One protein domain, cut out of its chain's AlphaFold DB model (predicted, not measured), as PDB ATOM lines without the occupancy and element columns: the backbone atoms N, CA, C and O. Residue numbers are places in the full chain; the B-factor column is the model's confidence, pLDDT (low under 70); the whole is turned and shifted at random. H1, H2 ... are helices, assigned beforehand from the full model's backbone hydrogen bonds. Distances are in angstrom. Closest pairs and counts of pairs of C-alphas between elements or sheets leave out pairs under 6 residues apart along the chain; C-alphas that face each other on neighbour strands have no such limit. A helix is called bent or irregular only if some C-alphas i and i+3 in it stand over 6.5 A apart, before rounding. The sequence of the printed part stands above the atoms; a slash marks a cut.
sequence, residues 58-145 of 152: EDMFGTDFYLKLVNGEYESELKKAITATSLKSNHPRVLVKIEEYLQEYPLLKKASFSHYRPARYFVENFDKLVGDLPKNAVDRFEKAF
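Overview. This is residues 58 to 145 of the 152 residues of an uncharacterized protein of bacterium BMS3Abin10 (UniProt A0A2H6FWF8). Six short helices are gathered loosely about H2, which lies in the middle: H4 crosses it on one side, while the tiny H1, near the beginning of H2, joins H3 and H6. H5 is near H2 and H4 without firmly packing on either, H6 lies far out at one end of the longest axis, and two long links, residues 74 to 93 and 105 to 115, loop out before and after H3. The printed part has 88 residues with six named helices, in the order H1, H2, H3, H4, H5, H6, and no named strand; its class is all helix. The whole is compact, with a radius of gyration of the C-alphas of 13.1 A, and the C-alphas span 38 by 30 by 19 A along their three main axes.

Arrangement. H1, residues 58 to 61, and H2, residues 63 to 73, are close but not clearly touching, their closest C-alphas being those of Glu 58 and Tyr 66, 6.9 A apart. H1 touches H3, residues 94 to 104, where the closest C-alphas, those of Asp 59 and Val 94, are 6.0 A apart. H1 also touches H6, residues 135 to 145, with the C-alphas of Phe 61 and Ala 137 the closest at 4.8 A. H2 and H3 are close but not clearly touching: their closest C-alphas, those of Thr 63 and Val 94, are 6.1 A apart, and the two run the same way at a steep tilt of 55 degrees. H2 touches H4, residues 116 to 124, with 11 pairs of C-alphas within 8 A, the closest being those of Leu 69 and Pro 118 at 5.4 A; the lines of H2 and H4 are about perpendicular, at 82 degrees. H5, residues 126 to 132, touches no helix. It is close to H2 but not clearly touching, with the C-alphas of Phe 65 and Asp 132 the closest at 7.6 A, at a shallow tilt of 31 degrees, opposite ways. It is also close to H4 but not clearly touching, with the C-alphas of Phe 122 and Leu 129 the closest at 7.0 A and the lines about perpendicular, at 81 degrees. Among the pairs that are apart are H3 and H4, H3 and H6, and H5 and H6. In H2, H3, H4 and H6 every O i to N i+4 pair is within hydrogen-bond range; in H5 1 of 3 is, beside 2 of 4 O i to N i+3 pairs, and H1 is too short for an O i to N i+4 pair.

Along the chain. H1 begins at C-alpha 58, (-5.502, -5.101, 14.914), and its four residues end at Phe 61. H2, residues 63 to 73, is 15.4 A long from first to last C-alpha. H3, residues 94 to 104, is 15.9 A long and begins at C-alpha 94, (-5.001, -11.496, 17.904). H4, residues 116 to 124, is 12.4 A long. H5, residues 126 to 132, is 9.9 A long and only just irregular: C-alphas 128 and 131 are 6.8 A apart. H6, residues 135 to 145, is 15.5 A long and ends at C-alpha 145, (-15.048, 2.718, 4.950).

Size, cuts and confidence. The two C-alphas farthest apart are those of Lys 109 and Lys 143, at 40.5 A, while those of Glu 58 and Phe 145, the first and last printed, are 15.9 A apart. The printed part has no cut. The links H2 to H3, of 20 residues, and H3 to H4, of 11 residues, are long; the links H1 to H2, H4 to H5 and H5 to H6 are tight. The mean pLDDT of the printed part is 93.4, and no printed residue is under 70.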
ATOM      1  N   GLU A  58      -6.678  -4.288  15.242       92.88
ATOM      2  CA  GLU A  58      -5.502  -5.101  14.914       92.88
ATOM      3  C   GLU A  58      -5.870  -6.342  14.085       92.88
ATOM      4  O   GLU A  58      -5.121  -6.749  13.193       92.88
ATOM      5  N   ASP A  59      -7.052  -6.920  14.323       92.94
ATOM      6  CA  ASP A  59      -7.533  -8.106  13.611       92.94
ATOM      7  C   ASP A  59      -7.840  -7.813  12.131       92.94
ATOM      8  O   ASP A  59      -7.784  -8.716  11.287       92.94
ATOM      9  N   MET A  60      -8.087  -6.546  11.775       93.94
ATOM     10  CA  MET A  60      -8.295  -6.121  10.385       93.94
ATOM     11  C   MET A  60      -7.058  -6.389   9.521       93.94
ATOM     12  O   MET A  60      -7.197  -6.816   8.372       93.94
ATOM     13  N   PHE A  61      -5.860  -6.229  10.092       94.44
ATOM     14  CA  PHE A  61      -4.583  -6.505   9.427       94.44
ATOM     15  C   PHE A  61      -4.316  -8.000   9.221       94.44
ATOM     16  O   PHE A  61      -3.564  -8.385   8.327       94.44
ATOM     17  N   GLY A  62      -4.959  -8.850  10.024       92.81
ATOM     18  CA  GLY A  62      -4.723 -10.287  10.052       92.81
ATOM     19  C   GLY A  62      -3.502 -10.688  10.883       92.81
ATOM     20  O   GLY A  62      -2.527  -9.947  11.021       92.81
ATOM     21  N   THR A  63      -3.565 -11.907  11.423       93.25
ATOM     22  CA  THR A  63      -2.592 -12.443  12.387       93.25
ATOM     23  C   THR A  63      -1.151 -12.369  11.890       93.25
ATOM     24  O   THR A  63      -0.286 -11.892  12.617       93.25
ATOM     25  N   ASP A  64      -0.880 -12.815  10.664       93.69
ATOM     26  CA  ASP A  64       0.496 -12.956  10.176       93.69
ATOM     27  C   ASP A  64       1.189 -11.602   9.996       93.69
ATOM     28  O   ASP A  64       2.325 -11.414  10.436       93.69
ATOM     29  N   PHE A  65       0.490 -10.631   9.402       95.50
ATOM     30  CA  PHE A  65       1.034  -9.286   9.240       95.50
ATOM     31  C   PHE A  65       1.171  -8.579  10.586       95.50
ATOM     32  O   PHE A  65       2.203  -7.967  10.856       95.50
ATOM     33  N   TYR A  66       0.186  -8.716  11.475       96.06
ATOM     34  CA  TYR A  66       0.282  -8.115  12.801       96.06
ATOM     35  C   TYR A  66       1.444  -8.702  13.620       96.06
ATOM     36  O   TYR A  66       2.196  -7.963  14.254       96.06
ATOM     37  N   LEU A  67       1.683 -10.016  13.533       95.88
ATOM     38  CA  LEU A  67       2.856 -10.654  14.135       95.88
ATOM     39  C   LEU A  67       4.171 -10.141  13.545       95.88
ATOM     40  O   LEU A  67       5.145  -9.995  14.280       95.88
ATOM     41  N   LYS A  68       4.219  -9.825  12.246       96.06
ATOM     42  CA  LYS A  68       5.391  -9.185  11.634       96.06
ATOM     43  C   LYS A  68       5.673  -7.812  12.252       96.06
ATOM     44  O   LYS A  68       6.831  -7.526  12.553       96.06
ATOM     45  N   LEU A  69       4.641  -7.002  12.501       96.62
ATOM     46  CA  LEU A  69       4.792  -5.708  13.182       96.62
ATOM     47  C   LEU A  69       5.301  -5.879  14.617       96.62
ATOM     48  O   LEU A  69       6.233  -5.194  15.030       96.62
ATOM     49  N   VAL A  70       4.726  -6.825  15.362       96.75
ATOM     50  CA  VAL A  70       5.131  -7.122  16.744       96.75
ATOM     51  C   VAL A  70       6.572  -7.625  16.798       96.75
ATOM     52  O   VAL A  70       7.361  -7.134  17.598       96.75
ATOM     53  N   ASN A  71       6.947  -8.564  15.934       96.69
ATOM     54  CA  ASN A  71       8.311  -9.083  15.902       96.69
ATOM     55  C   ASN A  71       9.332  -8.005  15.524       96.69
ATOM     56  O   ASN A  71      10.426  -8.021  16.073       96.69
ATOM     57  N   GLY A  72       8.977  -7.077  14.630       95.62
ATOM     58  CA  GLY A  72       9.839  -5.950  14.269       95.62
ATOM     59  C   GLY A  72      10.038  -4.961  15.420       95.62
ATOM     60  O   GLY A  72      11.169  -4.630  15.760       95.62
ATOM     61  N   GLU A  73       8.958  -4.534  16.073       96.06
ATOM     62  CA  GLU A  73       9.033  -3.568  17.180       96.06
ATOM     63  C   GLU A  73       9.707  -4.140  18.437       96.06
ATOM     64  O   GLU A  73      10.417  -3.430  19.151       96.06
ATOM     65  N   TYR A  74       9.481  -5.422  18.729       95.75
ATOM     66  CA  TYR A  74       9.964  -6.073  19.949       95.75
ATOM     67  C   TYR A  74      11.187  -6.967  19.715       95.75
ATOM     68  O   TYR A  74      11.552  -7.730  20.608       95.75
ATOM     69  N   GLU A  75      11.859  -6.886  18.563       95.31
ATOM     70  CA  GLU A  75      12.970  -7.784  18.199       95.31
ATOM     71  C   GLU A  75      14.037  -7.883  19.305       95.31
ATOM     72  O   GLU A  75      14.445  -8.974  19.697       95.31
ATOM     73  N   SER A  76      14.435  -6.745  19.884       94.56
ATOM     74  CA  SER A  76      15.469  -6.694  20.931       94.56
ATOM     75  C   SER A  76      14.988  -7.087  22.339       94.56
ATOM     76  O   SER A  76      15.782  -7.105  23.288       94.56
ATOM     77  N   GLU A  77      13.688  -7.332  22.491       95.19
ATOM     78  CA  GLU A  77      12.994  -7.655  23.743       95.19
ATOM     79  C   GLU A  77      12.393  -9.068  23.704       95.19
ATOM     80  O   GLU A  77      12.069  -9.633  24.747       95.19
ATOM     81  N   LEU A  78      12.292  -9.681  22.526       94.12
ATOM     82  CA  LEU A  78      11.839 -11.050  22.342       94.12
ATOM     83  C   LEU A  78      13.001 -12.036  22.480       94.12
ATOM     84  O   LEU A  78      14.084 -11.849  21.933       94.12
ATOM     85  N   LYS A  79      12.759 -13.153  23.175       90.88
ATOM     86  CA  LYS A  79      13.698 -14.291  23.184       90.88
ATOM     87  C   LYS A  79      13.758 -14.992  21.826       90.88
ATOM     88  O   LYS A  79      14.786 -15.552  21.459       90.88
ATOM     89  N   LYS A  80      12.624 -15.018  21.127       93.00
ATOM     90  CA  LYS A  80      12.427 -15.628  19.813       93.00
ATOM     91  C   LYS A  80      11.246 -14.937  19.132       93.00
ATOM     92  O   LYS A  80      10.309 -14.537  19.819       93.00
ATOM     93  N   ALA A  81      11.284 -14.842  17.805       94.38
ATOM     94  CA  ALA A  81      10.152 -14.371  17.016       94.38
ATOM     95  C   ALA A  81       8.888 -15.210  17.283       94.38
ATOM     96  O   ALA A  81       8.940 -16.445  17.311       94.38
ATOM     97  N   ILE A  82       7.764 -14.520  17.456       94.94
ATOM     98  CA  ILE A  82       6.435 -15.095  17.648       94.94
ATOM     99  C   ILE A  82       5.893 -15.504  16.278       94.94
ATOM    100  O   ILE A  82       5.872 -14.703  15.344       94.94
ATOM    101  N   THR A  83       5.442 -16.745  16.142       93.38
ATOM    102  CA  THR A  83       4.854 -17.270  14.903       93.38
ATOM    103  C   THR A  83       3.379 -17.587  15.115       93.38
ATOM    104  O   THR A  83       2.941 -17.821  16.239       93.38
ATOM    105  N   ALA A  84       2.585 -17.666  14.045       90.25
ATOM    106  CA  ALA A  84       1.180 -18.070  14.168       90.25
ATOM    107  C   ALA A  84       1.030 -19.431  14.879       90.25
ATOM    108  O   ALA A  84       0.120 -19.627  15.676       90.25
ATOM    109  N   THR A  85       1.986 -20.340  14.669       90.50
ATOM    110  CA  THR A  85       2.056 -21.648  15.334       90.50
ATOM    111  C   THR A  85       2.450 -21.593  16.811       90.50
ATOM    112  O   THR A  85       2.188 -22.552  17.533       90.50
ATOM    113  N   SER A  86       3.078 -20.509  17.287       89.44
ATOM    114  CA  SER A  86       3.386 -20.346  18.713       89.44
ATOM    115  C   SER A  86       2.185 -19.846  19.516       89.44
ATOM    116  O   SER A  86       2.145 -20.031  20.731       89.44
ATOM    117  N   LEU A  87       1.192 -19.248  18.848       91.62
ATOM    118  CA  LEU A  87      -0.062 -18.823  19.460       91.62
ATOM    119  C   LEU A  87      -1.001 -20.028  19.623       91.62
ATOM    120  O   LEU A  87      -1.733 -20.397  18.710       91.62
ATOM    121  N   LYS A  88      -0.996 -20.646  20.809       90.12
ATOM    122  CA  LYS A  88      -1.848 -21.812  21.129       90.12
ATOM    123  C   LYS A  88      -3.316 -21.450  21.401       90.12
ATOM    124  O   LYS A  88      -4.164 -22.333  21.490       90.12
ATOM    125  N   SER A  89      -3.602 -20.166  21.594       88.75
ATOM    126  CA  SER A  89      -4.919 -19.683  21.988       88.75
ATOM    127  C   SER A  89      -5.905 -19.664  20.821       88.75
ATOM    128  O   SER A  89      -5.631 -19.108  19.756       88.75
ATOM    129  N   ASN A  90      -7.098 -20.209  21.066       86.44
ATOM    130  CA  ASN A  90      -8.236 -20.160  20.142       86.44
ATOM    131  C   ASN A  90      -9.074 -18.882  20.303       86.44
ATOM    132  O   ASN A  90     -10.169 -18.789  19.744       86.44
ATOM    133  N   HIS A  91      -8.601 -17.909  21.087       89.62
ATOM    134  CA  HIS A  91      -9.288 -16.636  21.262       89.62
ATOM    135  C   HIS A  91      -9.480 -15.937  19.897       89.62
ATOM    136  O   HIS A  91      -8.577 -15.993  19.074       89.62
ATOM    137  N   PRO A  92     -10.613 -15.288  19.579       87.69
ATOM    138  CA  PRO A  92     -10.805 -14.685  18.252       87.69
ATOM    139  C   PRO A  92      -9.859 -13.505  17.970       87.69
ATOM    140  O   PRO A  92      -9.373 -13.379  16.853       87.69
ATOM    141  N   ARG A  93      -9.549 -12.702  18.996       91.25
ATOM    142  CA  ARG A  93      -8.735 -11.476  18.906       91.25
ATOM    143  C   ARG A  93      -7.235 -11.760  18.990       91.25
ATOM    144  O   ARG A  93      -6.796 -12.383  19.961       91.25
ATOM    145  N   VAL A  94      -6.456 -11.283  18.019       92.94
ATOM    146  CA  VAL A  94      -5.001 -11.496  17.904       92.94
ATOM    147  C   VAL A  94      -4.229 -10.915  19.086       92.94
ATOM    148  O   VAL A  94      -3.292 -11.544  19.577       92.94
ATOM    149  N   LEU A  95      -4.656  -9.755  19.585       92.62
ATOM    150  CA  LEU A  95      -4.009  -9.064  20.697       92.62
ATOM    151  C   LEU A  95      -4.022  -9.937  21.959       92.62
ATOM    152  O   LEU A  95      -2.975 -10.159  22.560       92.62
ATOM    153  N   VAL A  96      -5.174 -10.531  22.285       92.81
ATOM    154  CA  VAL A  96      -5.316 -11.438  23.436       92.81
ATOM    155  C   VAL A  96      -4.435 -12.679  23.280       92.81
ATOM    156  O   VAL A  96      -3.775 -13.079  24.234       92.81
ATOM    157  N   LYS A  97      -4.347 -13.260  22.073       94.00
ATOM    158  CA  LYS A  97      -3.453 -14.408  21.828       94.00
ATOM    159  C   LYS A  97      -1.993 -14.067  22.128       94.00
ATOM    160  O   LYS A  97      -1.268 -14.901  22.665       94.00
ATOM    161  N   ILE A  98      -1.557 -12.867  21.741       94.62
ATOM    162  CA  ILE A  98      -0.187 -12.395  21.966       94.62
ATOM    163  C   ILE A  98       0.044 -12.121  23.452       94.62
ATOM    164  O   ILE A  98       1.074 -12.527  23.980       94.62
ATOM    165  N   GLU A  99      -0.903 -11.486  24.140       93.75
ATOM    166  CA  GLU A  99      -0.812 -11.258  25.586       93.75
ATOM    167  C   GLU A  99      -0.700 -12.574  26.361       93.75
ATOM    168  O   GLU A  99       0.199 -12.715  27.188       93.75
ATOM    169  N   GLU A 100      -1.544 -13.562  26.054       94.50
ATOM    170  CA  GLU A 100      -1.478 -14.901  26.655       94.50
ATOM    171  C   GLU A 100      -0.133 -15.588  26.363       94.50
ATOM    172  O   GLU A 100       0.479 -16.169  27.260       94.50
ATOM    173  N   TYR A 101       0.384 -15.471  25.135       94.62
ATOM    174  CA  TYR A 101       1.713 -15.982  24.795       94.62
ATOM    175  C   TYR A 101       2.819 -15.306  25.621       94.62
ATOM    176  O   TYR A 101       3.708 -15.982  26.138       94.62
ATOM    177  N   LEU A 102       2.764 -13.982  25.783       93.56
ATOM    178  CA  LEU A 102       3.762 -13.211  26.527       93.56
ATOM    179  C   LEU A 102       3.654 -13.392  28.050       93.56
ATOM    180  O   LEU A 102       4.608 -13.086  28.761       93.56
ATOM    181  N   GLN A 103       2.546 -13.929  28.565       92.25
ATOM    182  CA  GLN A 103       2.473 -14.395  29.953       92.25
ATOM    183  C   GLN A 103       3.317 -15.662  30.173       92.25
ATOM    184  O   GLN A 103       3.994 -15.770  31.194       92.25
ATOM    185  N   GLU A 104       3.317 -16.598  29.216       92.25
ATOM    186  CA  GLU A 104       4.149 -17.816  29.258       92.25
ATOM    187  C   GLU A 104       5.617 -17.505  28.893       92.25
ATOM    188  O   GLU A 104       6.550 -18.047  29.491       92.25
ATOM    189  N   TYR A 105       5.833 -16.580  27.951       92.75
ATOM    190  CA  TYR A 105       7.145 -16.182  27.433       92.75
ATOM    191  C   TYR A 105       7.352 -14.662  27.543       92.75
ATOM    192  O   TYR A 105       7.285 -13.954  26.537       92.75
ATOM    193  N   PRO A 106       7.637 -14.139  28.751       93.12
ATOM    194  CA  PRO A 106       7.730 -12.703  28.976       93.12
ATOM    195  C   PRO A 106       8.881 -12.055  28.209       93.12
ATOM    196  O   PRO A 106       9.948 -12.655  28.010       93.12
ATOM    197  N   LEU A 107       8.653 -10.793  27.837       94.38
ATOM    198  CA  LEU A 107       9.654  -9.932  27.222       94.38
ATOM    199  C   LEU A 107      10.876  -9.773  28.137       94.38
ATOM    200  O   LEU A 107      10.796  -9.739  29.369       94.38
ATOM    201  N   LEU A 108      12.040  -9.673  27.511       94.12
ATOM    202  CA  LEU A 108      13.314  -9.408  28.160       94.12
ATOM    203  C   LEU A 108      13.383  -7.958  28.659       94.12
ATOM    204  O   LEU A 108      12.515  -7.131  28.391       94.12
ATOM    205  N   LYS A 109      14.445  -7.637  29.407       91.31
ATOM    206  CA  LYS A 109      14.753  -6.270  29.877       91.31
ATOM    207  C   LYS A 109      13.656  -5.619  30.739       91.31
ATOM    208  O   LYS A 109      13.648  -4.404  30.890       91.31
ATOM    209  N   LYS A 110      12.762  -6.418  31.341       86.19
ATOM    210  CA  LYS A 110      11.568  -5.940  32.066       86.19
ATOM    211  C   LYS A 110      10.646  -5.071  31.192       86.19
ATOM    212  O   LYS A 110       9.927  -4.227  31.721       86.19
ATOM    213  N   ALA A 111      10.681  -5.261  29.872       90.50
ATOM    214  CA  ALA A 111       9.773  -4.586  28.960       90.50
ATOM    215  C   ALA A 111       8.335  -5.096  29.154       90.50
ATOM    216  O   ALA A 111       8.112  -6.246  29.540       90.50
ATOM    217  N   SER A 112       7.361  -4.233  28.875       90.69
ATOM    218  CA  SER A 112       5.940  -4.571  28.871       90.69
ATOM    219  C   SER A 112       5.375  -4.491  27.458       90.69
ATOM    220  O   SER A 112       5.805  -3.679  26.633       90.69
ATOM    221  N   PHE A 113       4.401  -5.354  27.179       93.12
ATOM    222  CA  PHE A 113       3.689  -5.323  25.914       93.12
ATOM    223  C   PHE A 113       2.706  -4.150  25.876       93.12
ATOM    224  O   PHE A 113       1.987  -3.879  26.836       93.12
ATOM    225  N   SER A 114       2.683  -3.457  24.744       92.69
ATOM    226  CA  SER A 114       1.797  -2.341  24.435       92.69
ATOM    227  C   SER A 114       1.410  -2.398  22.960       92.69
ATOM    228  O   SER A 114       2.283  -2.368  22.089       92.69
ATOM    229  N   HIS A 115       0.109  -2.440  22.673       88.00
ATOM    230  CA  HIS A 115      -0.424  -2.466  21.306       88.00
ATOM    231  C   HIS A 115      -0.172  -1.158  20.532       88.00
ATOM    232  O   HIS A 115      -0.115  -1.165  19.306       88.00
ATOM    233  N   TYR A 116       0.103  -0.047  21.224       91.81
ATOM    234  CA  TYR A 116       0.488   1.213  20.581       91.81
ATOM    235  C   TYR A 116       1.863   1.149  19.906       91.81
ATOM    236  O   TYR A 116       2.108   1.859  18.929       91.81
ATOM    237  N   ARG A 117       2.779   0.314  20.415       94.94
ATOM    238  CA  ARG A 117       4.147   0.235  19.890       94.94
ATOM    239  C   ARG A 117       4.194  -0.360  18.470       94.94
ATOM    240  O   ARG A 117       4.782   0.297  17.616       94.94
ATOM    241  N   PRO A 118       3.526  -1.493  18.157       95.31
ATOM    242  CA  PRO A 118       3.400  -1.989  16.783       95.31
ATOM    243  C   PRO A 118       2.761  -0.984  15.817       95.31
ATOM    244  O   PRO A 118       3.205  -0.873  14.678       95.31
ATOM    245  N   ALA A 119       1.760  -0.219  16.268       92.75
ATOM    246  CA  ALA A 119       1.135   0.818  15.448       92.75
ATOM    247  C   ALA A 119       2.129   1.939  15.100       92.75
ATOM    248  O   ALA A 119       2.265   2.310  13.934       92.75
ATOM    249  N   ARG A 120       2.881   2.434  16.093       95.25
ATOM    250  CA  ARG A 120       3.957   3.411  15.874       95.25
ATOM    251  C   ARG A 120       5.025   2.860  14.928       95.25
ATOM    252  O   ARG A 120       5.372   3.527  13.961       95.25
ATOM    253  N   TYR A 121       5.499   1.642  15.183       96.25
ATOM    254  CA  TYR A 121       6.502   0.970  14.357       96.25
ATOM    255  C   TYR A 121       6.072   0.878  12.894       96.25
ATOM    256  O   TYR A 121       6.878   1.130  11.996       96.25
ATOM    257  N   PHE A 122       4.799   0.550  12.650       95.62
ATOM    258  CA  PHE A 122       4.255   0.472  11.302       95.62
ATOM    259  C   PHE A 122       4.294   1.823  10.587       95.62
ATOM    260  O   PHE A 122       4.722   1.878   9.439       95.62
ATOM    261  N   VAL A 123       3.915   2.910  11.266       94.69
ATOM    262  CA  VAL A 123       3.977   4.267  10.699       94.69
ATOM    263  C   VAL A 123       5.423   4.687  10.426       94.69
ATOM    264  O   VAL A 123       5.725   5.181   9.343       94.69
ATOM    265  N   GLU A 124       6.335   4.454  11.371       96.50
ATOM    266  CA  GLU A 124       7.756   4.812  11.238       96.50
ATOM    267  C   GLU A 124       8.478   4.019  10.136       96.50
ATOM    268  O   GLU A 124       9.464   4.491   9.572       96.50
ATOM    269  N   ASN A 125       7.988   2.820   9.805       96.19
ATOM    270  CA  ASN A 125       8.573   1.935   8.796       96.19
ATOM    271  C   ASN A 125       7.630   1.690   7.610       96.19
ATOM    272  O   ASN A 125       7.767   0.681   6.912       96.19
ATOM    273  N   PHE A 126       6.687   2.604   7.372       93.81
ATOM    274  CA  PHE A 126       5.606   2.413   6.410       93.81
ATOM    275  C   PHE A 126       6.121   2.073   5.010       93.81
ATOM    276  O   PHE A 126       5.713   1.063   4.443       93.81
ATOM    277  N   ASP A 127       7.093   2.831   4.497       94.88
ATOM    278  CA  ASP A 127       7.656   2.631   3.152       94.88
ATOM    279  C   ASP A 127       8.233   1.224   2.939       94.88
ATOM    280  O   ASP A 127       8.232   0.700   1.827       94.88
ATOM    281  N   LYS A 128       8.717   0.590   4.012       94.62
ATOM    282  CA  LYS A 128       9.293  -0.761   3.971       94.62
ATOM    283  C   LYS A 128       8.235  -1.850   4.116       94.62
ATOM    284  O   LYS A 128       8.436  -2.950   3.620       94.62
ATOM    285  N   LEU A 129       7.151  -1.563   4.834       94.12
ATOM    286  CA  LEU A 129       6.155  -2.552   5.251       94.12
ATOM    287  C   LEU A 129       4.883  -2.522   4.401       94.12
ATOM    288  O   LEU A 129       4.150  -3.505   4.373       94.12
ATOM    289  N   VAL A 130       4.616  -1.425   3.690       92.00
ATOM    290  CA  VAL A 130       3.411  -1.267   2.863       92.00
ATOM    291  C   VAL A 130       3.323  -2.324   1.759       92.00
ATOM    292  O   VAL A 130       2.236  -2.813   1.474       92.00
ATOM    293  N   GLY A 131       4.460  -2.738   1.187       93.31
ATOM    294  CA  GLY A 131       4.505  -3.796   0.169       93.31
ATOM    295  C   GLY A 131       4.150  -5.186   0.704       93.31
ATOM    296  O   GLY A 131       3.751  -6.055  -0.065       93.31
ATOM    297  N   ASP A 132       4.258  -5.383   2.017       93.50
ATOM    298  CA  ASP A 132       3.899  -6.625   2.697       93.50
ATOM    299  C   ASP A 132       2.456  -6.620   3.220       93.50
ATOM    300  O   ASP A 132       2.007  -7.617   3.792       93.50
ATOM    301  N   LEU A 133       1.739  -5.498   3.071       93.75
ATOM    302  CA  LEU A 133       0.379  -5.358   3.566       93.75
ATOM    303  C   LEU A 133      -0.538  -6.346   2.823       93.75
ATOM    304  O   LEU A 133      -0.641  -6.290   1.593       93.75
ATOM    305  N   PRO A 134      -1.231  -7.251   3.534       94.75
ATOM    306  CA  PRO A 134      -2.064  -8.248   2.886       94.75
ATOM    307  C   PRO A 134      -3.213  -7.600   2.114       94.75
ATOM    308  O   PRO A 134      -3.923  -6.743   2.641       94.75
ATOM    309  N   LYS A 135      -3.460  -8.057   0.883       95.06
ATOM    310  CA  LYS A 135      -4.568  -7.541   0.065       95.06
ATOM    311  C   LYS A 135      -5.918  -7.664   0.783       95.06
ATOM    312  O   LYS A 135      -6.694  -6.721   0.793       95.06
ATOM    313  N   ASN A 136      -6.162  -8.790   1.451       93.62
ATOM    314  CA  ASN A 136      -7.384  -8.986   2.229       93.62
ATOM    315  C   ASN A 136      -7.515  -7.988   3.393       93.62
ATOM    316  O   ASN A 136      -8.634  -7.618   3.723       93.62
ATOM    317  N   ALA A 137      -6.418  -7.528   4.005       94.50
ATOM    318  CA  ALA A 137      -6.483  -6.466   5.006       94.50
ATOM    319  C   ALA A 137      -6.959  -5.152   4.372       94.50
ATOM    320  O   ALA A 137      -7.878  -4.519   4.892       94.50
ATOM    321  N   VAL A 138      -6.400  -4.786   3.214       94.50
ATOM    322  CA  VAL A 138      -6.834  -3.608   2.443       94.50
ATOM    323  C   VAL A 138      -8.318  -3.711   2.083       94.50
ATOM    324  O   VAL A 138      -9.072  -2.784   2.371       94.50
ATOM    325  N   ASP A 139      -8.758  -4.860   1.564       95.38
ATOM    326  CA  ASP A 139     -10.155  -5.107   1.189       95.38
ATOM    327  C   ASP A 139     -11.107  -4.964   2.398       95.38
ATOM    328  O   ASP A 139     -12.211  -4.425   2.280       95.38
ATOM    329  N   ARG A 140     -10.692  -5.417   3.593       95.00
ATOM    330  CA  ARG A 140     -11.475  -5.256   4.833       95.00
ATOM    331  C   ARG A 140     -11.619  -3.789   5.221       95.00
ATOM    332  O   ARG A 140     -12.730  -3.362   5.535       95.00
ATOM    333  N   PHE A 141     -10.529  -3.022   5.195       94.44
ATOM    334  CA  PHE A 141     -10.568  -1.589   5.501       94.44
ATOM    335  C   PHE A 141     -11.400  -0.817   4.474       94.44
ATOM    336  O   PHE A 141     -12.250  -0.017   4.859       94.44
ATOM    337  N   GLU A 142     -11.239  -1.107   3.183       94.81
ATOM    338  CA  GLU A 142     -12.058  -0.513   2.124       94.81
ATOM    339  C   GLU A 142     -13.547  -0.800   2.349       94.81
ATOM    340  O   GLU A 142     -14.370   0.120   2.361       94.81
ATOM    341  N   LYS A 143     -13.908  -2.061   2.618       94.56
ATOM    342  CA  LYS A 143     -15.288  -2.447   2.930       94.56
ATOM    343  C   LYS A 143     -15.819  -1.714   4.164       94.56
ATOM    344  O   LYS A 143     -16.979  -1.289   4.153       94.56
ATOM    345  N   ALA A 144     -15.001  -1.554   5.205       91.81
ATOM    346  CA  ALA A 144     -15.372  -0.818   6.409       91.81
ATOM    347  C   ALA A 144     -15.695   0.644   6.094       91.81
ATOM    348  O   ALA A 144     -16.778   1.118   6.442       91.81
ATOM    349  N   PHE A 145     -14.825   1.329   5.349       90.75
ATOM    350  CA  PHE A 145     -15.048   2.718   4.950       90.75
ATOM    351  C   PHE A 145     -16.257   2.878   4.028       90.75
ATOM    352  O   PHE A 145     -17.087   3.752   4.260       90.75
TER     353      PHE A 145